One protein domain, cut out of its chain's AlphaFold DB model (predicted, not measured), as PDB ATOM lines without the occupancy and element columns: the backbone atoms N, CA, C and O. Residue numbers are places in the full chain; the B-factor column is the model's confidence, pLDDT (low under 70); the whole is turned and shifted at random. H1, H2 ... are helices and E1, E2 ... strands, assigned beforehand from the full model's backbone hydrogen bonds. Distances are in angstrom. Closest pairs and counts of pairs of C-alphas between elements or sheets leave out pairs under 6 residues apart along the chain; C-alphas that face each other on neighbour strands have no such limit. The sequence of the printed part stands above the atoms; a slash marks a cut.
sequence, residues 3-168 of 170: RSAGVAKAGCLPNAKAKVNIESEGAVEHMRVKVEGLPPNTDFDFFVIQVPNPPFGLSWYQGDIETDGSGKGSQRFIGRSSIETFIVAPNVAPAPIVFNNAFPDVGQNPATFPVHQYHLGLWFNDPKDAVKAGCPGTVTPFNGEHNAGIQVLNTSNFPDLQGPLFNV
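This is residues 3 to 168 of the 170 residues of an uncharacterized protein of Paraburkholderia sp. PGU19 (UniProt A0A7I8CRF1). Two strongly twisted sheets, E4 E3 E8 E9 and E1 E2 E5, make a sandwich with their strands crossed, and the hairpin E6 and E7 reaches away from it into a long loop, residues 90 to 111. Three short helices, H1, H2 and H3, lie at the rim of the four-stranded sheet. The printed part has 166 residues with three named helices and nine named strands, in the order H1 E1 E2 E3 E4 E5 E6 E7 E8 H2 E9 H3; the three sheets are antiparallel. The class is mixed, helices and strands, with under half of the residues in named elements. The whole is compact, with a radius of gyration of the C-alphas of 15.8 A and spans of 44 by 39 by 25 A.

The largest sheet holds E4, residues 59 to 66, 20.3 A long; E3, residues 43 to 49, 19.0 A; E8, residues 119 to 124, 17.3 A; and E9, residues 151 to 154. The second sheet holds E1, residues 17 to 24, 23.3 A; E2, residues 29 to 36, 22.6 A; and E5, residues 73 to 79, 19.7 A. The third holds E6, residues 86 to 89, and E7, residues 112 to 116. H1 is residues 5 to 10, from C-alpha 5 at (346.863, 324.130, 244.633); H2 is residues 127 to 132; H3 is residues 164 to 167, ending at C-alpha 167 at (347.268, 318.848, 267.578).

In the largest sheet, N 46 and O 63 of E3 and E4 are 2.8 A apart, N 47 and O 121 of E3 and E8 2.9 A, and N 122 and O 153 of E8 and E9 2.8 A, each within hydrogen-bond range. E4 bends by 54 degrees at residue 62. The second sheet faces it at 9.4 A centre to centre, with strands at 43 degrees; the closest C-alphas of E4 and E5 are those of Glu 66 and Gly 73, 5.6 A. Within hydrogen-bond range are N 19 and O 34 of the neighbour strands E1 and E2, 2.8 A apart, and N 31 and O 77 of the neighbour strands E2 and E5, 2.9 A apart. In the hairpin E6 and E7, N 87 and O 115 are 2.9 A apart; E7 runs on into E8 at 86 degrees. H1, H2 and H3 only graze the largest sheet. Every O i to N i+4 pair is within range in H1 and H2; H3 is too short for one.

The C-alphas farthest apart are those of Ser 70 and Asn 91, 46.8 A. The printed part has no cut. The long links are E6 to E7 and H2 to E9. The mean pLDDT of the printed part is 97.8, and no printed residue is under 70.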
ATOM      1  N   ARG A   3     352.738 321.066 248.244       98.56
ATOM      2  CA  ARG A   3     352.534 322.075 247.193       98.56
ATOM      3  C   ARG A   3     351.130 322.665 247.277       98.56
ATOM      4  O   ARG A   3     350.160 321.920 247.401       98.56
ATOM      5  N   SER A   4     351.032 323.989 247.185       98.44
ATOM      6  CA  SER A   4     349.741 324.670 247.098       98.44
ATOM      7  C   SER A   4     349.000 324.261 245.819       98.44
ATOM      8  O   SER A   4     349.611 323.877 244.815       98.44
ATOM      9  N   ALA A   5     347.672 324.398 245.821       97.06
ATOM     10  CA  ALA A   5     346.863 324.130 244.633       97.06
ATOM     11  C   ALA A   5     347.282 324.998 243.430       97.06
ATOM     12  O   ALA A   5     347.241 324.534 242.290       97.06
ATOM     13  N   GLY A   6     347.725 326.236 243.680       96.69
ATOM     14  CA  GLY A   6     348.161 327.177 242.647       96.69
ATOM     15  C   GLY A   6     349.397 326.692 241.891       96.69
ATOM     16  O   GLY A   6     349.360 326.571 240.664       96.69
ATOM     17  N   VAL A   7     350.470 326.339 242.609       97.75
ATOM     18  CA  VAL A   7     351.700 325.830 241.973       97.75
ATOM     19  C   VAL A   7     351.517 324.422 241.408       97.75
ATOM     20  O   VAL A   7     352.109 324.090 240.382       97.75
ATOM     21  N   ALA A   8     350.659 323.599 242.029       97.56
ATOM     22  CA  ALA A   8     350.293 322.283 241.511       97.56
ATOM     23  C   ALA A   8     349.612 322.390 240.140       97.56
ATOM     24  O   ALA A   8     350.061 321.756 239.186       97.56
ATOM     25  N   LYS A   9     348.588 323.247 240.026       97.44
ATOM     26  CA  LYS A   9     347.856 323.503 238.777       97.44
ATOM     27  C   LYS A   9     348.749 324.097 237.687       97.44
ATOM     28  O   LYS A   9     348.585 323.752 236.522       97.44
ATOM     29  N   ALA A  10     349.684 324.970 238.055       97.31
ATOM     30  CA  ALA A  10     350.629 325.567 237.113       97.31
ATOM     31  C   ALA A  10     351.740 324.605 236.654       97.31
ATOM     32  O   ALA A  10     352.485 324.933 235.736       97.31
ATOM     33  N   GLY A  11     351.888 323.438 237.290       97.75
ATOM     34  CA  GLY A  11     352.941 322.478 236.952       97.75
ATOM     35  C   GLY A  11     354.354 322.905 237.372       97.75
ATOM     36  O   GLY A  11     355.313 322.232 237.008       97.75
ATOM     37  N   CYS A  12     354.503 323.973 238.161       97.81
ATOM     38  CA  CYS A  12     355.803 324.464 238.619       97.81
ATOM     39  C   CYS A  12     356.194 323.878 239.987       97.81
ATOM     40  O   CYS A  12     355.337 323.457 240.769       97.81
ATOM     41  N   LEU A  13     357.495 323.857 240.292       98.12
ATOM     42  CA  LEU A  13     358.050 323.353 241.559       98.12
ATOM     43  C   LEU A  13     357.610 321.918 241.925       98.12
ATOM     44  O   LEU A  13     357.109 321.689 243.028       98.12
ATOM     45  N   PRO A  14     357.783 320.921 241.034       98.12
ATOM     46  CA  PRO A  14     357.256 319.565 241.230       98.12
ATOM     47  C   PRO A  14     357.780 318.863 242.489       98.12
ATOM     48  O   PRO A  14     357.087 318.010 243.040       98.12
ATOM     49  N   ASN A  15     358.967 319.251 242.957       98.19
ATOM     50  CA  ASN A  15     359.665 318.623 244.076       98.19
ATOM     51  C   ASN A  15     359.562 319.415 245.389       98.19
ATOM     52  O   ASN A  15     360.149 318.994 246.386       98.19
ATOM     53  N   ALA A  16     358.851 320.548 245.398       98.75
ATOM     54  CA  ALA A  16     358.758 321.405 246.573       98.75
ATOM     55  C   ALA A  16     358.014 320.713 247.721       98.75
ATOM     56  O   ALA A  16     356.911 320.185 247.550       98.75
ATOM     57  N   LYS A  17     358.608 320.750 248.914       98.75
ATOM     58  CA  LYS A  17     358.023 320.223 250.152       98.75
ATOM     59  C   LYS A  17     358.641 320.898 251.370       98.75
ATOM     60  O   LYS A  17     359.721 321.478 251.296       98.75
ATOM     61  N   ALA A  18     357.969 320.768 252.512       98.75
ATOM     62  CA  ALA A  18     358.557 321.144 253.793       98.75
ATOM     63  C   ALA A  18     358.202 320.167 254.909       98.75
ATOM     64  O   ALA A  18     357.103 319.600 254.939       98.75
ATOM     65  N   LYS A  19     359.107 320.048 255.877       98.69
ATOM     66  CA  LYS A  19     358.866 319.402 257.166       98.69
ATOM     67  C   LYS A  19     358.825 320.470 258.251       98.69
ATOM     68  O   LYS A  19     359.738 321.283 258.353       98.69
ATOM     69  N   VAL A  20     357.780 320.427 259.065       98.50
ATOM     70  CA  VAL A  20     357.619 321.285 260.238       98.50
ATOM     71  C   VAL A  20     357.721 320.391 261.466       98.50
ATOM     72  O   VAL A  20     357.055 319.359 261.518       98.50
ATOM     73  N   ASN A  21     358.593 320.749 262.404       98.31
ATOM     74  CA  ASN A  21     358.674 320.133 263.725       98.31
ATOM     75  C   ASN A  21     358.349 321.196 264.769       98.31
ATOM     76  O   ASN A  21     358.873 322.304 264.666       98.31
ATOM     77  N   ILE A  22     357.503 320.869 265.737       98.25
ATOM     78  CA  ILE A  22     357.080 321.796 266.784       98.25
ATOM     79  C   ILE A  22     357.313 321.105 268.117       98.25
ATOM     80  O   ILE A  22     356.801 320.011 268.347       98.25
ATOM     81  N   GLU A  23     358.106 321.743 268.963       97.38
ATOM     82  CA  GLU A  23     358.407 321.284 270.315       97.38
ATOM     83  C   GLU A  23     357.844 322.305 271.295       97.38
ATOM     84  O   GLU A  23     358.146 323.493 271.163       97.38
ATOM     85  N   SER A  24     357.016 321.852 272.239       95.81
ATOM     86  CA  SER A  24     356.490 322.724 273.290       95.81
ATOM     87  C   SER A  24     357.400 322.774 274.505       95.81
ATOM     88  O   SER A  24     357.892 321.747 274.969       95.81
ATOM     89  N   GLU A  25     357.585 323.987 275.021       94.56
ATOM     90  CA  GLU A  25     358.240 324.293 276.293       94.56
ATOM     91  C   GLU A  25     357.238 324.901 277.299       94.56
ATOM     92  O   GLU A  25     357.613 325.636 278.213       94.56
ATOM     93  N   GLY A  26     355.937 324.634 277.131       91.00
ATOM     94  CA  GLY A  26     354.868 325.178 277.970       91.00
ATOM     95  C   GLY A  26     354.487 326.600 277.572       91.00
ATOM     96  O   GLY A  26     353.435 326.840 276.988       91.00
ATOM     97  N   ALA A  27     355.354 327.566 277.883       93.00
ATOM     98  CA  ALA A  27     355.071 328.985 277.640       93.00
ATOM     99  C   ALA A  27     355.174 329.374 276.155       93.00
ATOM    100  O   ALA A  27     354.485 330.284 275.691       93.00
ATOM    101  N   VAL A  28     356.066 328.706 275.419       96.50
ATOM    102  CA  VAL A  28     356.330 328.922 273.993       96.50
ATOM    103  C   VAL A  28     356.614 327.589 273.291       96.50
ATOM    104  O   VAL A  28     356.818 326.561 273.928       96.50
ATOM    105  N   GLU A  29     356.628 327.609 271.961       97.81
ATOM    106  CA  GLU A  29     356.909 326.473 271.106       97.81
ATOM    107  C   GLU A  29     358.026 326.889 270.176       97.81
ATOM    108  O   GLU A  29     358.072 328.014 269.663       97.81
ATOM    109  N   HIS A  30     358.904 325.936 269.924       98.00
ATOM    110  CA  HIS A  30     359.944 326.052 268.934       98.00
ATOM    111  C   HIS A  30     359.490 325.352 267.665       98.00
ATOM    112  O   HIS A  30     359.594 324.132 267.531       98.00
ATOM    113  N   MET A  31     359.012 326.142 266.709       98.56
ATOM    114  CA  MET A  31     358.700 325.654 265.378       98.56
ATOM    115  C   MET A  31     359.957 325.698 264.514       98.56
ATOM    116  O   MET A  31     360.488 326.763 264.208       98.56
ATOM    117  N   ARG A  32     360.426 324.535 264.068       98.69
ATOM    118  CA  ARG A  32     361.466 324.418 263.048       98.69
ATOM    119  C   ARG A  32     360.840 324.037 261.717       98.69
ATOM    120  O   ARG A  32     360.290 322.944 261.578       98.69
ATOM    121  N   VAL A  33     361.001 324.901 260.724       98.81
ATOM    122  CA  VAL A  33     360.556 324.667 259.348       98.81
ATOM    123  C   VAL A  33     361.775 324.363 258.492       98.81
ATOM    124  O   VAL A  33     362.737 325.125 258.493       98.81
ATOM    125  N   LYS A  34     361.755 323.237 257.778       98.88
ATOM    126  CA  LYS A  34     362.762 322.874 256.772       98.88
ATOM    127  C   LYS A  34     362.088 322.727 255.420       98.88
ATOM    128  O   LYS A  34     361.172 321.913 255.302       98.88
ATOM    129  N   VAL A  35     362.552 323.473 254.427       98.88
ATOM    130  CA  VAL A  35     362.028 323.477 253.054       98.88
ATOM    131  C   VAL A  35     363.067 322.900 252.095       98.88
ATOM    132  O   VAL A  35     364.268 323.030 252.327       98.88
ATOM    133  N   GLU A  36     362.618 322.247 251.028       98.81
ATOM    134  CA  GLU A  36     363.489 321.738 249.965       98.81
ATOM    135  C   GLU A  36     362.745 321.629 248.628       98.81
ATOM    136  O   GLU A  36     361.511 321.600 248.592       98.81
ATOM    137  N   GLY A  37     363.503 321.535 247.532       98.56
ATOM    138  CA  GLY A  37     362.944 321.482 246.177       98.56
ATOM    139  C   GLY A  37     362.415 322.834 245.694       98.56
ATOM    140  O   GLY A  37     361.560 322.873 244.807       98.56
ATOM    141  N   LEU A  38     362.901 323.918 246.303       98.75
ATOM    142  CA  LEU A  38     362.612 325.302 245.947       98.75
ATOM    143  C   LEU A  38     363.729 325.871 245.047       98.75
ATOM    144  O   LEU A  38     364.791 325.255 244.929       98.75
ATOM    145  N   PRO A  39     363.509 327.013 244.374       98.62
ATOM    146  CA  PRO A  39     364.568 327.758 243.697       98.62
ATOM    147  C   PRO A  39     365.730 328.086 244.647       98.62
ATOM    148  O   PRO A  39     365.480 328.323 245.822       98.62
ATOM    149  N   PRO A  40     366.988 328.073 244.174       98.56
ATOM    150  CA  PRO A  40     368.147 328.384 245.007       98.56
ATOM    151  C   PRO A  40     368.269 329.887 245.297       98.56
ATOM    152  O   PRO A  40     367.942 330.698 244.429       98.56
ATOM    153  N   ASN A  41     368.832 330.249 246.459       98.56
ATOM    154  CA  ASN A  41     369.104 331.640 246.872       98.56
ATOM    155  C   ASN A  41     367.883 332.555 246.678       98.56
ATOM    156  O   ASN A  41     367.944 333.540 245.941       98.56
ATOM    157  N   THR A  42     366.740 332.138 247.213       98.81
ATOM    158  CA  THR A  42     365.444 332.798 247.048       98.81
ATOM    159  C   THR A  42     364.774 332.926 248.410       98.81
ATOM    160  O   THR A  42     364.814 331.984 249.209       98.81
ATOM    161  N   ASP A  43     364.147 334.075 248.644       98.69
ATOM    162  CA  ASP A  43     363.412 334.371 249.870       98.69
ATOM    163  C   ASP A  43     361.944 333.952 249.772       98.69
ATOM    164  O   ASP A  43     361.284 334.084 248.732       98.69
ATOM    165  N   PHE A  44     361.432 333.454 250.893       98.88
ATOM    166  CA  PHE A  44     360.049 333.035 251.052       98.88
ATOM    167  C   PHE A  44     359.472 333.536 252.369       98.88
ATOM    168  O   PHE A  44     360.124 333.433 253.409       98.88
ATOM    169  N   ASP A  45     358.210 333.942 252.343       98.81
ATOM    170  CA  ASP A  45     357.497 334.437 253.515       98.81
ATOM    171  C   ASP A  45     356.639 333.347 254.132       98.81
ATOM    172  O   ASP A  45     355.822 332.695 253.466       98.81
ATOM    173  N   PHE A  46     356.802 333.153 255.433       98.81
ATOM    174  CA  PHE A  46     356.092 332.144 256.191       98.81
ATOM    175  C   PHE A  46     354.963 332.767 257.012       98.81
ATOM    176  O   PHE A  46     355.144 333.764 257.713       98.81
ATOM    177  N   PHE A  47     353.785 332.151 256.946       98.75
ATOM    178  CA  PHE A  47     352.579 332.626 257.617       98.75
ATOM    179  C   PHE A  47     351.897 331.520 258.416       98.75
ATOM    180  O   PHE A  47     351.856 330.353 258.009       98.75
ATOM    181  N   VAL A  48     351.264 331.937 259.510       98.69
ATOM    182  CA  VAL A  48     350.216 331.183 260.200       98.69
ATOM    183  C   VAL A  48     348.869 331.671 259.666       98.69
ATOM    184  O   VAL A  48     348.630 332.871 259.631       98.69
ATOM    185  N   ILE A  49     348.004 330.768 259.209       98.75
ATOM    186  CA  ILE A  49     346.765 331.092 258.481       98.75
ATOM    187  C   ILE A  49     345.577 330.281 259.000       98.75
ATOM    188  O   ILE A  49     345.744 329.194 259.564       98.75
ATOM    189  N   GLN A  50     344.362 330.798 258.811       98.38
ATOM    190  CA  GLN A  50     343.135 330.138 259.253       98.38
ATOM    191  C   GLN A  50     342.803 328.892 258.429       98.38
ATOM    192  O   GLN A  50     342.557 327.844 259.013       98.38
ATOM    193  N   VAL A  51     342.818 328.986 257.096       98.38
ATOM    194  CA  VAL A  51     342.605 327.853 256.178       98.38
ATOM    195  C   VAL A  51     343.718 327.805 255.122       98.38
ATOM    196  O   VAL A  51     344.274 328.844 254.764       98.38
ATOM    197  N   PRO A  52     344.103 326.622 254.612       98.00
ATOM    198  CA  PRO A  52     345.336 326.482 253.840       98.00
ATOM    199  C   PRO A  52     345.228 326.980 252.391       98.00
ATOM    200  O   PRO A  52     346.252 327.254 251.765       98.00
ATOM    201  N   ASN A  53     344.007 327.091 251.864       97.44
ATOM    202  CA  ASN A  53     343.686 327.532 250.506       97.44
ATOM    203  C   ASN A  53     342.797 328.792 250.549       97.44
ATOM    204  O   ASN A  53     342.247 329.095 251.609       97.44
ATOM    205  N   PRO A  54     342.607 329.519 249.426       95.56
ATOM    206  CA  PRO A  54     341.687 330.655 249.381       95.56
ATOM    207  C   PRO A  54     340.311 330.297 249.972       95.56
ATOM    208  O   PRO A  54     339.780 329.234 249.643       95.56
ATOM    209  N   PRO A  55     339.732 331.156 250.832       96.62
ATOM    210  CA  PRO A  55     340.094 332.562 251.052       96.62
ATOM    211  C   PRO A  55     341.192 332.819 252.107       96.62
ATOM    212  O   PRO A  55     341.418 333.977 252.437       96.62
ATOM    213  N   PHE A  56     341.865 331.789 252.635       97.75
ATOM    214  CA  PHE A  56     342.894 331.835 253.698       97.75
ATOM    215  C   PHE A  56     342.420 332.304 255.084       97.75
ATOM    216  O   PHE A  56     342.868 331.751 256.086       97.75
ATOM    217  N   GLY A  57     341.479 333.250 255.150       97.38
ATOM    218  CA  GLY A  57     340.957 333.830 256.391       97.38
ATOM    219  C   GLY A  57     341.955 334.780 257.054       97.38
ATOM    220  O   GLY A  57     342.765 335.413 256.372       97.38
ATOM    221  N   LEU A  58     341.902 334.891 258.386       97.75
ATOM    222  CA  LEU A  58     342.927 335.634 259.124       97.75
ATOM    223  C   LEU A  58     344.299 334.982 258.914       97.75
ATOM    224  O   LEU A  58     344.407 333.754 258.841       97.75
ATOM    225  N   SER A  59     345.316 335.825 258.754       98.00
ATOM    226  CA  SER A  59     346.674 335.412 258.417       98.00
ATOM    227  C   SER A  59     347.689 336.280 259.156       98.00
ATOM    228  O   SER A  59     347.559 337.502 259.186       98.00
ATOM    229  N   TRP A  60     348.705 335.649 259.736       97.56
ATOM    230  CA  TRP A  60     349.761 336.276 260.521       97.56
ATOM    231  C   TRP A  60     351.129 336.022 259.890       97.56
ATOM    232  O   TRP A  60     351.519 334.868 259.690       97.56
ATOM    233  N   TYR A  61     351.858 337.101 259.605       97.75
ATOM    234  CA  TYR A  61     353.216 337.040 259.080       97.75
ATOM    235  C   TYR A  61     354.191 336.614 260.179       97.75
ATOM    236  O   TYR A  61     354.346 337.291 261.194       97.75
ATOM    237  N   GLN A  62     354.827 335.460 259.990       97.44
ATOM    238  CA  GLN A  62     355.684 334.835 260.994       97.44
ATOM    239  C   GLN A  62     357.174 335.127 260.761       97.44
ATOM    240  O   GLN A  62     357.955 335.060 261.717       97.44
ATOM    241  N   GLY A  63     357.551 335.456 259.523       98.06
ATOM    242  CA  GLY A  63     358.899 335.834 259.096       98.06
ATOM    243  C   GLY A  63     359.398 335.001 257.917       98.06
ATOM    244  O   GLY A  63     358.626 334.274 257.289       98.06
ATOM    245  N   ASP A  64     360.706 335.064 257.675       98.31
ATOM    246  CA  ASP A  64     361.283 334.644 256.393       98.31
ATOM    247  C   ASP A  64     362.016 333.312 256.462       98.31
ATOM    248  O   ASP A  64     362.571 332.913 257.497       98.31
ATOM    249  N   ILE A  65     362.054 332.637 255.316       98.75
ATOM    250  CA  ILE A  65     362.881 331.465 255.062       98.75
ATOM    251  C   ILE A  65     363.633 331.673 253.749       98.75
ATOM    252  O   ILE A  65     363.053 331.566 252.673       98.75
ATOM    253  N   GLU A  66     364.941 331.881 253.844       98.81
ATOM    254  CA  GLU A  66     365.836 331.899 252.688       98.81
ATOM    255  C   GLU A  66     366.307 330.474 252.358       98.81
ATOM    256  O   GLU A  66     366.626 329.665 253.244       98.81
ATOM    257  N   THR A  67     366.348 330.140 251.071       98.88
ATOM    258  CA  THR A  67     366.945 328.888 250.591       98.88
ATOM    259  C   THR A  67     368.398 329.081 250.177       98.88
ATOM    260  O   THR A  67     368.712 330.031 249.477       98.88
ATOM    261  N   ASP A  68     369.255 328.111 250.468       98.75
ATOM    262  CA  ASP A  68     370.629 328.045 249.986       98.75
ATOM    263  C   ASP A  68     370.739 327.756 248.472       98.75
ATOM    264  O   ASP A  68     369.750 327.558 247.757       98.75
ATOM    265  N   GLY A  69     371.977 327.663 247.975       98.56
ATOM    266  CA  GLY A  69     372.280 327.366 246.571       98.56
ATOM    267  C   GLY A  69     371.806 325.993 246.069       98.56
ATOM    268  O   GLY A  69     371.866 325.732 244.871       98.56
ATOM    269  N   SER A  70     371.331 325.115 246.957       98.38
ATOM    270  CA  SER A  70     370.727 323.819 246.623       98.38
ATOM    271  C   SER A  70     369.194 323.832 246.662       98.38
ATOM    272  O   SER A  70     368.571 322.788 246.452       98.38
ATOM    273  N   GLY A  71     368.578 324.992 246.923       98.62
ATOM    274  CA  GLY A  71     367.125 325.124 247.021       98.62
ATOM    275  C   GLY A  71     366.554 324.583 248.331       98.62
ATOM    276  O   GLY A  71     365.416 324.096 248.358       98.62
ATOM    277  N   LYS A  72     367.355 324.595 249.407       98.88
ATOM    278  CA  LYS A  72     366.971 324.144 250.751       98.88
ATOM    279  C   LYS A  72     367.048 325.288 251.745       98.88
ATOM    280  O   LYS A  72     368.013 326.032 251.743       98.88
ATOM    281  N   GLY A  73     366.076 325.389 252.639       98.75
ATOM    282  CA  GLY A  73     366.038 326.423 253.675       98.75
ATOM    283  C   GLY A  73     365.668 325.839 255.032       98.75
ATOM    284  O   GLY A  73     365.026 324.786 255.122       98.75
ATOM    285  N   SER A  74     366.078 326.503 256.109       98.56
ATOM    286  CA  SER A  74     365.705 326.122 257.471       98.56
ATOM    287  C   SER A  74     365.560 327.354 258.346       98.56
ATOM    288  O   SER A  74     366.519 328.100 258.497       98.56
ATOM    289  N   GLN A  75     364.423 327.479 259.027       98.69
ATOM    290  CA  GLN A  75     364.168 328.563 259.972       98.69
ATOM    291  C   GLN A  75     363.616 328.031 261.300       98.69
ATOM    292  O   GLN A  75     362.930 327.001 261.333       98.69
ATOM    293  N   ARG A  76     363.942 328.715 262.404       98.44
ATOM    294  CA  ARG A  76     363.360 328.475 263.732       98.44
ATOM    295  C   ARG A  76     362.535 329.690 264.142       98.44
ATOM    296  O   ARG A  76     363.080 330.773 264.302       98.44
ATOM    297  N   PHE A  77     361.257 329.467 264.400       98.25
ATOM    298  CA  PHE A  77     360.346 330.447 264.975       98.25
ATOM    299  C   PHE A  77     360.049 330.073 266.428       98.25
ATOM    300  O   PHE A  77     359.961 328.888 266.766       98.25
ATOM    301  N   ILE A  78     359.937 331.080 267.291       97.62
ATOM    302  CA  ILE A  78     359.634 330.917 268.716       97.62
ATOM    303  C   ILE A  78     358.409 331.774 269.015       97.62
ATOM    304  O   ILE A  78     358.436 332.981 268.784       97.62
ATOM    305  N   GLY A  79     357.331 331.158 269.487       96.19
ATOM    306  CA  GLY A  79     356.056 331.843 269.713       96.19
ATOM    307  C   GLY A  79     354.928 330.859 269.997       96.19
ATOM    308  O   GLY A  79     355.206 329.713 270.346       96.19
ATOM    309  N   ARG A  80     353.662 331.284 269.876       97.12
ATOM    310  CA  ARG A  80     352.484 330.393 269.965       97.12
ATOM    311  C   ARG A  80     352.170 329.720 268.637       97.12
ATOM    312  O   ARG A  80     351.759 330.375 267.685       97.12
ATOM    313  N   SER A  81     352.320 328.402 268.608       97.00
ATOM    314  CA  SER A  81     352.054 327.520 267.474       97.00
ATOM    315  C   SER A  81     351.366 326.226 267.931       97.00
ATOM    316  O   SER A  81     351.830 325.118 267.649       97.00
ATOM    317  N   SER A  82     350.261 326.384 268.660       97.56
ATOM    318  CA  SER A  82     349.496 325.298 269.273       97.56
ATOM    319  C   SER A  82     347.993 325.519 269.169       97.56
ATOM    320  O   SER A  82     347.529 326.420 268.465       97.56
ATOM    321  N   ILE A  83     347.211 324.705 269.882       97.00
ATOM    322  CA  ILE A  83     345.765 324.907 270.028       97.00
ATOM    323  C   ILE A  83     345.412 326.298 270.597       97.00
ATOM    324  O   ILE A  83     344.302 326.788 270.419       97.00
ATOM    325  N   GLU A  84     346.363 326.988 271.229       96.88
ATOM    326  CA  GLU A  84     346.179 328.346 271.753       96.88
ATOM    327  C   GLU A  84     346.471 329.452 270.719       96.88
ATOM    328  O   GLU A  84     346.443 330.635 271.049       96.88
ATOM    329  N   THR A  85     346.736 329.111 269.454       97.38
ATOM    330  CA  THR A  85     347.001 330.096 268.395       97.38
ATOM    331  C   THR A  85     345.698 330.678 267.830       97.38
ATOM    332  O   THR A  85     344.971 330.017 267.081       97.38
ATOM    333  N   PHE A  86     345.406 331.941 268.161       97.81
ATOM    334  CA  PHE A  86     344.248 332.695 267.663       97.81
ATOM    335  C   PHE A  86     344.526 334.200 267.532       97.81
ATOM    336  O   PHE A  86     345.483 334.722 268.097       97.81
ATOM    337  N   ILE A  87     343.653 334.902 266.804       97.94
ATOM    338  CA  ILE A  87     343.536 336.369 266.808       97.94
ATOM    339  C   ILE A  87     342.197 336.756 267.438       97.94
ATOM    340  O   ILE A  87     341.194 336.072 267.246       97.94
ATOM    341  N   VAL A  88     342.169 337.860 268.185       98.00
ATOM    342  CA  VAL A  88     340.947 338.451 268.741       98.00
ATOM    343  C   VAL A  88     341.003 339.969 268.609       98.00
ATOM    344  O   VAL A  88     342.049 340.578 268.822       98.00
ATOM    345  N   ALA A  89     339.867 340.581 268.292       98.06
ATOM    346  CA  ALA A  89     339.690 342.023 268.309       98.06
ATOM    347  C   ALA A  89     338.376 342.352 269.028       98.06
ATOM    348  O   ALA A  89     337.323 342.395 268.388       98.06
ATOM    349  N   PRO A  90     338.404 342.583 270.355       97.88
ATOM    350  CA  PRO A  90     337.189 342.843 271.129       97.88
ATOM    351  C   PRO A  90     336.387 344.051 270.622       97.88
ATOM    352  O   PRO A  90     335.181 344.128 270.842       97.88
ATOM    353  N   ASN A  91     337.053 344.995 269.950       97.94
ATOM    354  CA  ASN A  91     336.433 346.119 269.259       97.94
ATOM    355  C   ASN A  91     337.324 346.604 268.094       97.94
ATOM    356  O   ASN A  91     338.427 346.093 267.880       97.94
ATOM    357  N   VAL A  92     336.836 347.595 267.351       98.06
ATOM    358  CA  VAL A  92     337.565 348.309 266.299       98.06
ATOM    359  C   VAL A  92     338.548 349.302 266.926       98.06
ATOM    360  O   VAL A  92     338.183 350.057 267.829       98.06
ATOM    361  N   ALA A  93     339.779 349.330 266.423       98.19
ATOM    362  CA  ALA A  93     340.816 350.288 266.788       98.19
ATOM    363  C   ALA A  93     341.476 350.877 265.524       98.19
ATOM    364  O   ALA A  93     341.461 350.238 264.469       98.19
ATOM    365  N   PRO A  94     342.041 352.099 265.598       98.31
ATOM    366  CA  PRO A  94     342.834 352.661 264.508       98.31
ATOM    367  C   PRO A  94     344.152 351.895 264.315       98.31
ATOM    368  O   PRO A  94     344.771 351.453 265.281       98.31
ATOM    369  N   ALA A  95     344.598 351.800 263.066       97.69
ATOM    370  CA  ALA A  95     345.855 351.207 262.628       97.69
ATOM    371  C   ALA A  95     346.595 352.178 261.682       97.69
ATOM    372  O   ALA A  95     345.951 352.996 261.016       97.69
ATOM    373  N   PRO A  96     347.938 352.143 261.635       97.19
ATOM    374  CA  PRO A  96     348.703 352.956 260.698       97.19
ATOM    375  C   PRO A  96     348.487 352.500 259.248       97.19
ATOM    376  O   PRO A  96     348.218 351.331 258.992       97.19
ATOM    377  N   ILE A  97     348.660 353.435 258.311       97.00
ATOM    378  CA  ILE A  97     348.752 353.167 256.870       97.00
ATOM    379  C   ILE A  97     350.183 353.504 256.458       97.00
ATOM    380  O   ILE A  97     350.560 354.678 256.426       97.00
ATOM    381  N   VAL A  98     350.986 352.476 256.208       96.75
ATOM    382  CA  VAL A  98     352.398 352.557 255.823       96.75
ATOM    383  C   VAL A  98     352.559 352.232 254.338       96.75
ATOM    384  O   VAL A  98     353.231 352.979 253.625       96.75
ATOM    385  N   PHE A  99     351.900 351.177 253.848       96.19
ATOM    386  CA  PHE A  99     351.932 350.761 252.445       96.19
ATOM    387  C   PHE A  99     350.627 351.097 251.712       96.19
ATOM    388  O   PHE A  99     349.523 350.961 252.233       96.19
ATOM    389  N   ASN A 100     350.759 351.548 250.461       95.06
ATOM    390  CA  ASN A 100     349.636 351.944 249.604       95.06
ATOM    391  C   ASN A 100     349.831 351.439 248.163       95.06
ATOM    392  O   ASN A 100     349.833 352.215 247.206       95.06
ATOM    393  N   ASN A 101     350.111 350.142 248.021       93.69
ATOM    394  CA  ASN A 101     350.338 349.481 246.735       93.69
ATOM    395  C   ASN A 101     349.075 348.724 246.267       93.69
ATOM    396  O   ASN A 101     347.958 349.158 246.538       93.69
ATOM    397  N   ALA A 102     349.231 347.620 245.525       94.69
ATOM    398  CA  ALA A 102     348.108 346.817 245.030       94.69
ATOM    399  C   ALA A 102     347.207 346.263 246.152       94.69
ATOM    400  O   ALA A 102     346.028 346.001 245.911       94.69
ATOM    401  N   PHE A 103     347.755 346.114 247.359       96.75
ATOM    402  CA  PHE A 103     347.053 345.691 248.562       96.75
ATOM    403  C   PHE A 103     347.333 346.715 249.673       96.75
ATOM    404  O   PHE A 103     348.218 346.497 250.495       96.75
ATOM    405  N   PRO A 104     346.641 347.865 249.669       96.44
ATOM    406  CA  PRO A 104     346.926 348.945 250.606       96.44
ATOM    407  C   PRO A 104     346.571 348.557 252.044       96.44
ATOM    408  O   PRO A 104     345.594 347.835 252.278       96.44
ATOM    409  N   ASP A 105     347.320 349.104 253.002       97.06
ATOM    410  CA  ASP A 105     347.028 348.958 254.427       97.06
ATOM    411  C   ASP A 105     345.627 349.488 254.749       97.06
ATOM    412  O   ASP A 105     345.150 350.481 254.187       97.06
ATOM    413  N   VAL A 106     344.975 348.855 255.722       96.19
ATOM    414  CA  VAL A 106     343.699 349.328 256.260       96.19
ATOM    415  C   VAL A 106     343.924 350.092 257.558       96.19
ATOM    416  O   VAL A 106     344.607 349.629 258.466       96.19
ATOM    417  N   GLY A 107     343.297 351.263 257.678       97.94
ATOM    418  CA  GLY A 107     343.463 352.134 258.847       97.94
ATOM    419  C   GLY A 107     342.704 351.695 260.103       97.94
ATOM    420  O   GLY A 107     342.738 352.415 261.098       97.94
ATOM    421  N   GLN A 108     341.972 350.574 260.067       97.94
ATOM    422  CA  GLN A 108     341.222 350.019 261.200       97.94
ATOM    423  C   GLN A 108     341.067 348.497 261.072       97.94
ATOM    424  O   GLN A 108     340.930 347.977 259.965       97.94
ATOM    425  N   ASN A 109     341.020 347.786 262.202       97.31
ATOM    426  CA  ASN A 109     340.689 346.357 262.235       97.31
ATOM    427  C   ASN A 109     339.165 346.119 262.334       97.31
ATOM    428  O   ASN A 109     338.467 346.909 262.971       97.31
ATOM    429  N   PRO A 110     338.625 345.006 261.807       96.69
ATOM    430  CA  PRO A 110     337.278 344.563 262.161       96.69
ATOM    431  C   PRO A 110     337.239 344.029 263.603       96.69
ATOM    432  O   PRO A 110     338.235 343.502 264.106       96.69
ATOM    433  N   ALA A 111     336.083 344.123 264.266       97.56
ATOM    434  CA  ALA A 111     335.854 343.425 265.531       97.56
ATOM    435  C   ALA A 111     335.646 341.921 265.274       97.56
ATOM    436  O   ALA A 111     334.923 341.536 264.355       97.56
ATOM    437  N   THR A 112     336.259 341.073 266.097       97.25
ATOM    438  CA  THR A 112     336.091 339.618 266.050       97.25
ATOM    439  C   THR A 112     336.297 338.995 267.427       97.25
ATOM    440  O   THR A 112     337.215 339.364 268.163       97.25
ATOM    441  N   PHE A 113     335.480 337.994 267.754       97.62
ATOM    442  CA  PHE A 113     335.798 337.043 268.825       97.62
ATOM    443  C   PHE A 113     337.045 336.218 268.456       97.62
ATOM    444  O   PHE A 113     337.514 336.331 267.319       97.62
ATOM    445  N   PRO A 114     337.613 335.417 269.380       98.19
ATOM    446  CA  PRO A 114     338.758 334.571 269.064       98.19
ATOM    447  C   PRO A 114     338.534 333.722 267.806       98.19
ATOM    448  O   PRO A 114     337.573 332.958 267.721       98.19
ATOM    449  N   VAL A 115     339.435 333.863 266.836       98.12
ATOM    450  CA  VAL A 115     339.481 333.075 265.602       98.12
ATOM    451  C   VAL A 115     340.813 332.348 265.556       98.12
ATOM    452  O   VAL A 115     341.879 332.966 265.494       98.12
ATOM    453  N   HIS A 116     340.748 331.024 265.601       98.19
ATOM    454  CA  HIS A 116     341.928 330.176 265.580       98.19
ATOM    455  C   HIS A 116     342.549 330.082 264.189       98.19
ATOM    456  O   HIS A 116     341.845 330.030 263.183       98.19
ATOM    457  N   GLN A 117     343.879 330.018 264.152       98.06
ATOM    458  CA  GLN A 117     344.653 329.865 262.923       98.06
ATOM    459  C   GLN A 117     345.585 328.671 263.076       98.06
ATOM    460  O   GLN A 117     346.613 328.763 263.742       98.06
ATOM    461  N   TYR A 118     345.202 327.533 262.497       98.44
ATOM    462  CA  TYR A 118     345.912 326.269 262.711       98.44
ATOM    463  C   TYR A 118     346.693 325.767 261.507       98.44
ATOM    464  O   TYR A 118     347.321 324.706 261.576       98.44
ATOM    465  N   HIS A 119     346.661 326.509 260.407       98.81
ATOM    466  CA  HIS A 119     347.364 326.167 259.188       98.81
ATOM    467  C   HIS A 119     348.627 327.006 259.030       98.81
ATOM    468  O   HIS A 119     348.782 328.083 259.594       98.81
ATOM    469  N   LEU A 120     349.552 326.470 258.245       98.81
ATOM    470  CA  LEU A 120     350.799 327.119 257.860       98.81
ATOM    471  C   LEU A 120     350.834 327.254 256.341       98.81
ATOM    472  O   LEU A 120     350.384 326.336 255.635       98.81
ATOM    473  N   GLY A 121     351.408 328.349 255.854       98.75
ATOM    474  CA  GLY A 121     351.634 328.601 254.436       98.75
ATOM    475  C   GLY A 121     352.964 329.309 254.182       98.75
ATOM    476  O   GLY A 121     353.517 329.946 255.071       98.75
ATOM    477  N   LEU A 122     353.483 329.143 252.969       98.94
ATOM    478  CA  LEU A 122     354.741 329.718 252.504       98.94
ATOM    479  C   LEU A 122     354.526 330.341 251.123       98.94
ATOM    480  O   LEU A 122     354.019 329.650 250.233       98.94
ATOM    481  N   TRP A 123     354.917 331.597 250.935       98.88
ATOM    482  CA  TRP A 123     354.805 332.353 249.684       98.88
ATOM    483  C   TRP A 123     356.186 332.731 249.152       98.88
ATOM    484  O   TRP A 123     357.152 332.738 249.900       98.88
ATOM    485  N   PHE A 124     356.290 332.992 247.849       98.88
ATOM    486  CA  PHE A 124     357.460 333.689 247.306       98.88
ATOM    487  C   PHE A 124     357.494 335.129 247.821       98.88
ATOM    488  O   PHE A 124     356.458 335.786 247.745       98.88
ATOM    489  N   ASN A 125     358.670 335.636 248.196       98.69
ATOM    490  CA  ASN A 125     358.815 337.034 248.610       98.69
ATOM    491  C   ASN A 125     358.682 338.037 247.459       98.69
ATOM    492  O   ASN A 125     358.082 339.094 247.626       98.69
ATOM    493  N   ASP A 126     359.135 337.685 246.251       98.44
ATOM    494  CA  ASP A 126     358.941 338.510 245.052       98.44
ATOM    495  C   ASP A 126     358.176 337.718 243.965       98.44
ATOM    496  O   ASP A 126     358.572 336.599 243.606       98.44
ATOM    497  N   PRO A 127     357.095 338.261 243.363       98.50
ATOM    498  CA  PRO A 127     356.430 337.650 242.210       98.50
ATOM    499  C   PRO A 127     357.371 337.407 241.017       98.50
ATOM    500  O   PRO A 127     357.112 336.513 240.208       98.50
ATOM    501  N   LYS A 128     358.472 338.154 240.889       98.62
ATOM    502  CA  LYS A 128     359.499 337.928 239.861       98.62
ATOM    503  C   LYS A 128     360.245 336.616 240.071       98.62
ATOM    504  O   LYS A 128     360.537 335.937 239.086       98.62
ATOM    505  N   ASP A 129     360.504 336.226 241.317       98.69
ATOM    506  CA  ASP A 129     361.142 334.942 241.615       98.69
ATOM    507  C   ASP A 129     360.201 333.774 241.321       98.69
ATOM    508  O   ASP A 129     360.637 332.751 240.784       98.69
ATOM    509  N   ALA A 130     358.893 333.959 241.532       98.56
ATOM    510  CA  ALA A 130     357.893 333.000 241.075       98.56
ATOM    511  C   ALA A 130     357.959 332.804 239.547       98.56
ATOM    512  O   ALA A 130     358.029 331.666 239.078       98.56
ATOM    513  N   VAL A 131     358.011 333.890 238.766       98.69
ATOM    514  CA  VAL A 131     358.143 333.821 237.295       98.69
ATOM    515  C   VAL A 131     359.448 333.144 236.879       98.69
ATOM    516  O   VAL A 131     359.438 332.260 236.021       98.69
ATOM    517  N   LYS A 132     360.571 333.505 237.509       98.44
ATOM    518  CA  LYS A 132     361.886 332.896 237.257       98.44
ATOM    519  C   LYS A 132     361.888 331.391 237.542       98.44
ATOM    520  O   LYS A 132     362.557 330.637 236.842       98.44
ATOM    521  N   ALA A 133     361.107 330.951 238.526       97.81
ATOM    522  CA  ALA A 133     360.896 329.547 238.867       97.81
ATOM    523  C   ALA A 133     359.894 328.813 237.948       97.81
ATOM    524  O   ALA A 133     359.598 327.636 238.176       97.81
ATOM    525  N   GLY A 134     359.350 329.487 236.930       97.94
ATOM    526  CA  GLY A 134     358.345 328.938 236.016       97.94
ATOM    527  C   GLY A 134     356.930 328.880 236.601       97.94
ATOM    528  O   GLY A 134     356.073 328.189 236.053       97.94
ATOM    529  N   CYS A 135     356.675 329.566 237.716       98.44
ATOM    530  CA  CYS A 135     355.347 329.718 238.305       98.44
ATOM    531  C   CYS A 135     354.635 330.986 237.789       98.44
ATOM    532  O   CYS A 135     355.267 331.874 237.216       98.44
ATOM    533  N   PRO A 136     353.310 331.116 238.004       98.19
ATOM    534  CA  PRO A 136     352.594 332.353 237.710       98.19
ATOM    535  C   PRO A 136     353.138 333.533 238.530       98.19
ATOM    536  O   PRO A 136     353.312 333.411 239.741       98.19
ATOM    537  N   GLY A 137     353.316 334.693 237.891       97.62
ATOM    538  CA  GLY A 137     353.686 335.960 238.543       97.62
ATOM    539  C   GLY A 137     352.525 336.636 239.276       97.62
ATOM    540  O   GLY A 137     352.336 337.842 239.158       97.62
ATOM    541  N   THR A 138     351.684 335.851 239.954       97.25
ATOM    542  CA  THR A 138     350.561 336.361 240.745       97.25
ATOM    543  C   THR A 138     351.094 337.171 241.918       97.25
ATOM    544  O   THR A 138     351.916 336.661 242.672       97.25
ATOM    545  N   VAL A 139     350.588 338.393 242.086       98.19
ATOM    546  CA  VAL A 139     350.896 339.247 243.239       98.19
ATOM    547  C   VAL A 139     349.867 339.002 244.339       98.19
ATOM    548  O   VAL A 139     348.669 338.905 244.057       98.19
ATOM    549  N   THR A 140     350.320 338.887 245.583       98.31
ATOM    550  CA  THR A 140     349.488 338.639 246.765       98.31
ATOM    551  C   THR A 140     349.949 339.509 247.949       98.31
ATOM    552  O   THR A 140     351.080 339.991 247.939       98.31
ATOM    553  N   PRO A 141     349.117 339.723 248.988       98.00
ATOM    554  CA  PRO A 141     349.491 340.568 250.129       98.00
ATOM    555  C   PRO A 141     350.407 339.873 251.159       98.00
ATOM    556  O   PRO A 141     350.658 340.429 252.223       98.00
ATOM    557  N   PHE A 142     350.869 338.646 250.900       98.38
ATOM    558  CA  PHE A 142     351.493 337.771 251.901       98.38
ATOM    559  C   PHE A 142     353.011 337.974 252.037       98.38
ATOM    560  O   PHE A 142     353.766 337.021 251.885       98.38
ATOM    561  N   ASN A 143     353.446 339.204 252.320       97.81
ATOM    562  CA  ASN A 143     354.795 339.536 252.802       97.81
ATOM    563  C   ASN A 143     354.789 340.897 253.531       97.81
ATOM    564  O   ASN A 143     353.735 341.534 253.670       97.81
ATOM    565  N   GLY A 144     355.962 341.342 253.990       95.06
ATOM    566  CA  GLY A 144     356.142 342.565 254.779       95.06
ATOM    567  C   GLY A 144     355.673 343.864 254.111       95.06
ATOM    568  O   GLY A 144     355.235 344.763 254.823       95.06
ATOM    569  N   GLU A 145     355.707 343.955 252.777       95.94
ATOM    570  CA  GLU A 145     355.259 345.137 252.019       95.94
ATOM    571  C   GLU A 145     354.060 344.875 251.098       95.94
ATOM    572  O   GLU A 145     353.752 345.693 250.235       95.94
ATOM    573  N   HIS A 146     353.376 343.743 251.243       97.12
ATOM    574  CA  HIS A 146     352.147 343.395 250.518       97.12
ATOM    575  C   HIS A 146     352.325 343.268 248.992       97.12
ATOM    576  O   HIS A 146     351.468 343.665 248.202       97.12
ATOM    577  N   ASN A 147     353.455 342.708 248.566       98.00
ATOM    578  CA  ASN A 147     353.814 342.468 247.169       98.00
ATOM    579  C   ASN A 147     354.451 341.080 246.970       98.00
ATOM    580  O   ASN A 147     355.383 340.921 246.187       98.00
ATOM    581  N   ALA A 148     353.954 340.069 247.674       98.56
ATOM    582  CA  ALA A 148     354.461 338.707 247.580       98.56
ATOM    583  C   ALA A 148     354.043 338.028 246.266       98.56
ATOM    584  O   ALA A 148     353.075 338.423 245.610       98.56
ATOM    585  N   GLY A 149     354.735 336.954 245.899       98.56
ATOM    586  CA  GLY A 149     354.346 336.069 244.805       98.56
ATOM    587  C   GLY A 149     353.207 335.106 245.172       98.56
ATOM    588  O   GLY A 149     352.458 335.304 246.127       98.56
ATOM    589  N   ILE A 150     353.060 334.023 244.403       98.62
ATOM    590  CA  ILE A 150     352.073 332.961 244.660       98.62
ATOM    591  C   ILE A 150     352.445 332.109 245.893       98.62
ATOM    592  O   ILE A 150     353.625 331.888 246.170       98.62
ATOM    593  N   GLN A 151     351.445 331.553 246.593       98.81
ATOM    594  CA  GLN A 151     351.675 330.553 247.647       98.81
ATOM    595  C   GLN A 151     352.355 329.312 247.062       98.81
ATOM    596  O   GLN A 151     351.860 328.735 246.095       98.81
ATOM    597  N   VAL A 152     353.427 328.841 247.690       98.69
ATOM    598  CA  VAL A 152     354.228 327.696 247.242       98.69
ATOM    599  C   VAL A 152     353.875 326.424 247.998       98.69
ATOM    600  O   VAL A 152     353.575 325.396 247.386       98.69
ATOM    601  N   LEU A 153     353.884 326.485 249.330       98.88
ATOM    602  CA  LEU A 153     353.601 325.351 250.204       98.88
ATOM    603  C   LEU A 153     352.520 325.716 251.212       98.88
ATOM    604  O   LEU A 153     352.453 326.849 251.674       98.88
ATOM    605  N   ASN A 154     351.710 324.740 251.606       98.81
ATOM    606  CA  ASN A 154     350.760 324.899 252.698       98.81
ATOM    607  C   ASN A 154     350.489 323.567 253.415       98.81
ATOM    608  O   ASN A 154     351.138 322.539 253.187       98.81
ATOM    609  N   THR A 155     349.531 323.596 254.328       98.75
ATOM    610  CA  THR A 155     349.100 322.456 255.149       98.75
ATOM    611  C   THR A 155     347.741 321.912 254.700       98.75
ATOM    612  O   THR A 155     346.994 321.381 255.509       98.75
ATOM    613  N   SER A 156     347.414 322.016 253.406       98.38
ATOM    614  CA  SER A 156     346.161 321.500 252.814       98.38
ATOM    615  C   SER A 156     346.033 319.977 252.823       98.38
ATOM    616  O   SER A 156     344.985 319.436 252.495       98.38
ATOM    617  N   ASN A 157     347.078 319.270 253.250       97.62
ATOM    618  CA  ASN A 157     347.003 317.854 253.585       97.62
ATOM    619  C   ASN A 157     346.306 317.588 254.942       97.62
ATOM    620  O   ASN A 157     346.294 316.444 255.391       97.62
ATOM    621  N   PHE A 158     345.770 318.626 255.593       98.25
ATOM    622  CA  PHE A 158     344.927 318.574 256.788       98.25
ATOM    623  C   PHE A 158     343.554 319.210 256.488       98.25
ATOM    624  O   PHE A 158     343.498 320.114 255.651       98.25
ATOM    625  N   PRO A 159     342.466 318.793 257.166       97.94
ATOM    626  CA  PRO A 159     341.162 319.447 257.043       97.94
ATOM    627  C   PRO A 159     341.203 320.903 257.515       97.94
ATOM    628  O   PRO A 159     341.903 321.203 258.478       97.94
ATOM    629  N   ASP A 160     340.376 321.764 256.920       97.88
ATOM    630  CA  ASP A 160     340.347 323.215 257.182       97.88
ATOM    631  C   ASP A 160     340.163 323.602 258.663       97.88
ATOM    632  O   ASP A 160     340.660 324.632 259.104       97.88
ATOM    633  N   LEU A 161     339.446 322.789 259.447       96.94
ATOM    634  CA  LEU A 161     339.214 323.035 260.880       96.94
ATOM    635  C   LEU A 161     340.196 322.288 261.797       96.94
ATOM    636  O   LEU A 161     340.075 322.358 263.017       96.94
ATOM    637  N   GLN A 162     341.128 321.525 261.224       96.62
ATOM    638  CA  GLN A 162     342.025 320.613 261.939       96.62
ATOM    639  C   GLN A 162     343.451 320.689 261.379       96.62
ATOM    640  O   GLN A 162     344.126 319.670 261.200       96.62
ATOM    641  N   GLY A 163     343.915 321.908 261.093       97.94
ATOM    642  CA  GLY A 163     345.304 322.171 260.737       97.94
ATOM    643  C   GLY A 163     346.295 321.653 261.790       97.94
ATOM    644  O   GLY A 163     345.922 321.364 262.929       97.94
ATOM    645  N   PRO A 164     347.583 321.510 261.442       98.00
ATOM    646  CA  PRO A 164     348.557 320.828 262.291       98.00
ATOM    647  C   PRO A 164     348.709 321.428 263.692       98.00
ATOM    648  O   PRO A 164     348.944 320.667 264.630       98.00
ATOM    649  N   LEU A 165     348.554 322.749 263.855       98.06
ATOM    650  CA  LEU A 165     348.736 323.395 265.163       98.06
ATOM    651  C   LEU A 165     347.660 322.983 266.177       98.06
ATOM    652  O   LEU A 165     347.939 322.951 267.369       98.06
ATOM    653  N   PHE A 166     346.475 322.569 265.714       97.44
ATOM    654  CA  PHE A 166     345.400 322.060 266.572       97.44
ATOM    655  C   PHE A 166     345.837 320.852 267.420       97.44
ATOM    656  O   PHE A 166     345.322 320.628 268.511       97.44
ATOM    657  N   ASN A 167     346.796 320.065 266.920       95.44
ATOM    658  CA  ASN A 167     347.268 318.848 267.578       95.44
ATOM    659  C   ASN A 167     348.449 319.086 268.529       95.44
ATOM    660  O   ASN A 167     348.877 318.154 269.214       95.44
ATOM    661  N   VAL A 168     348.995 320.301 268.561       96.56
ATOM    662  CA  VAL A 168     350.094 320.656 269.458       96.56
ATOM    663  C   VAL A 168     349.491 321.134 270.773       96.56
ATOM    664  O   VAL A 168     348.653 322.037 270.797       96.56
TER     665      VAL A 168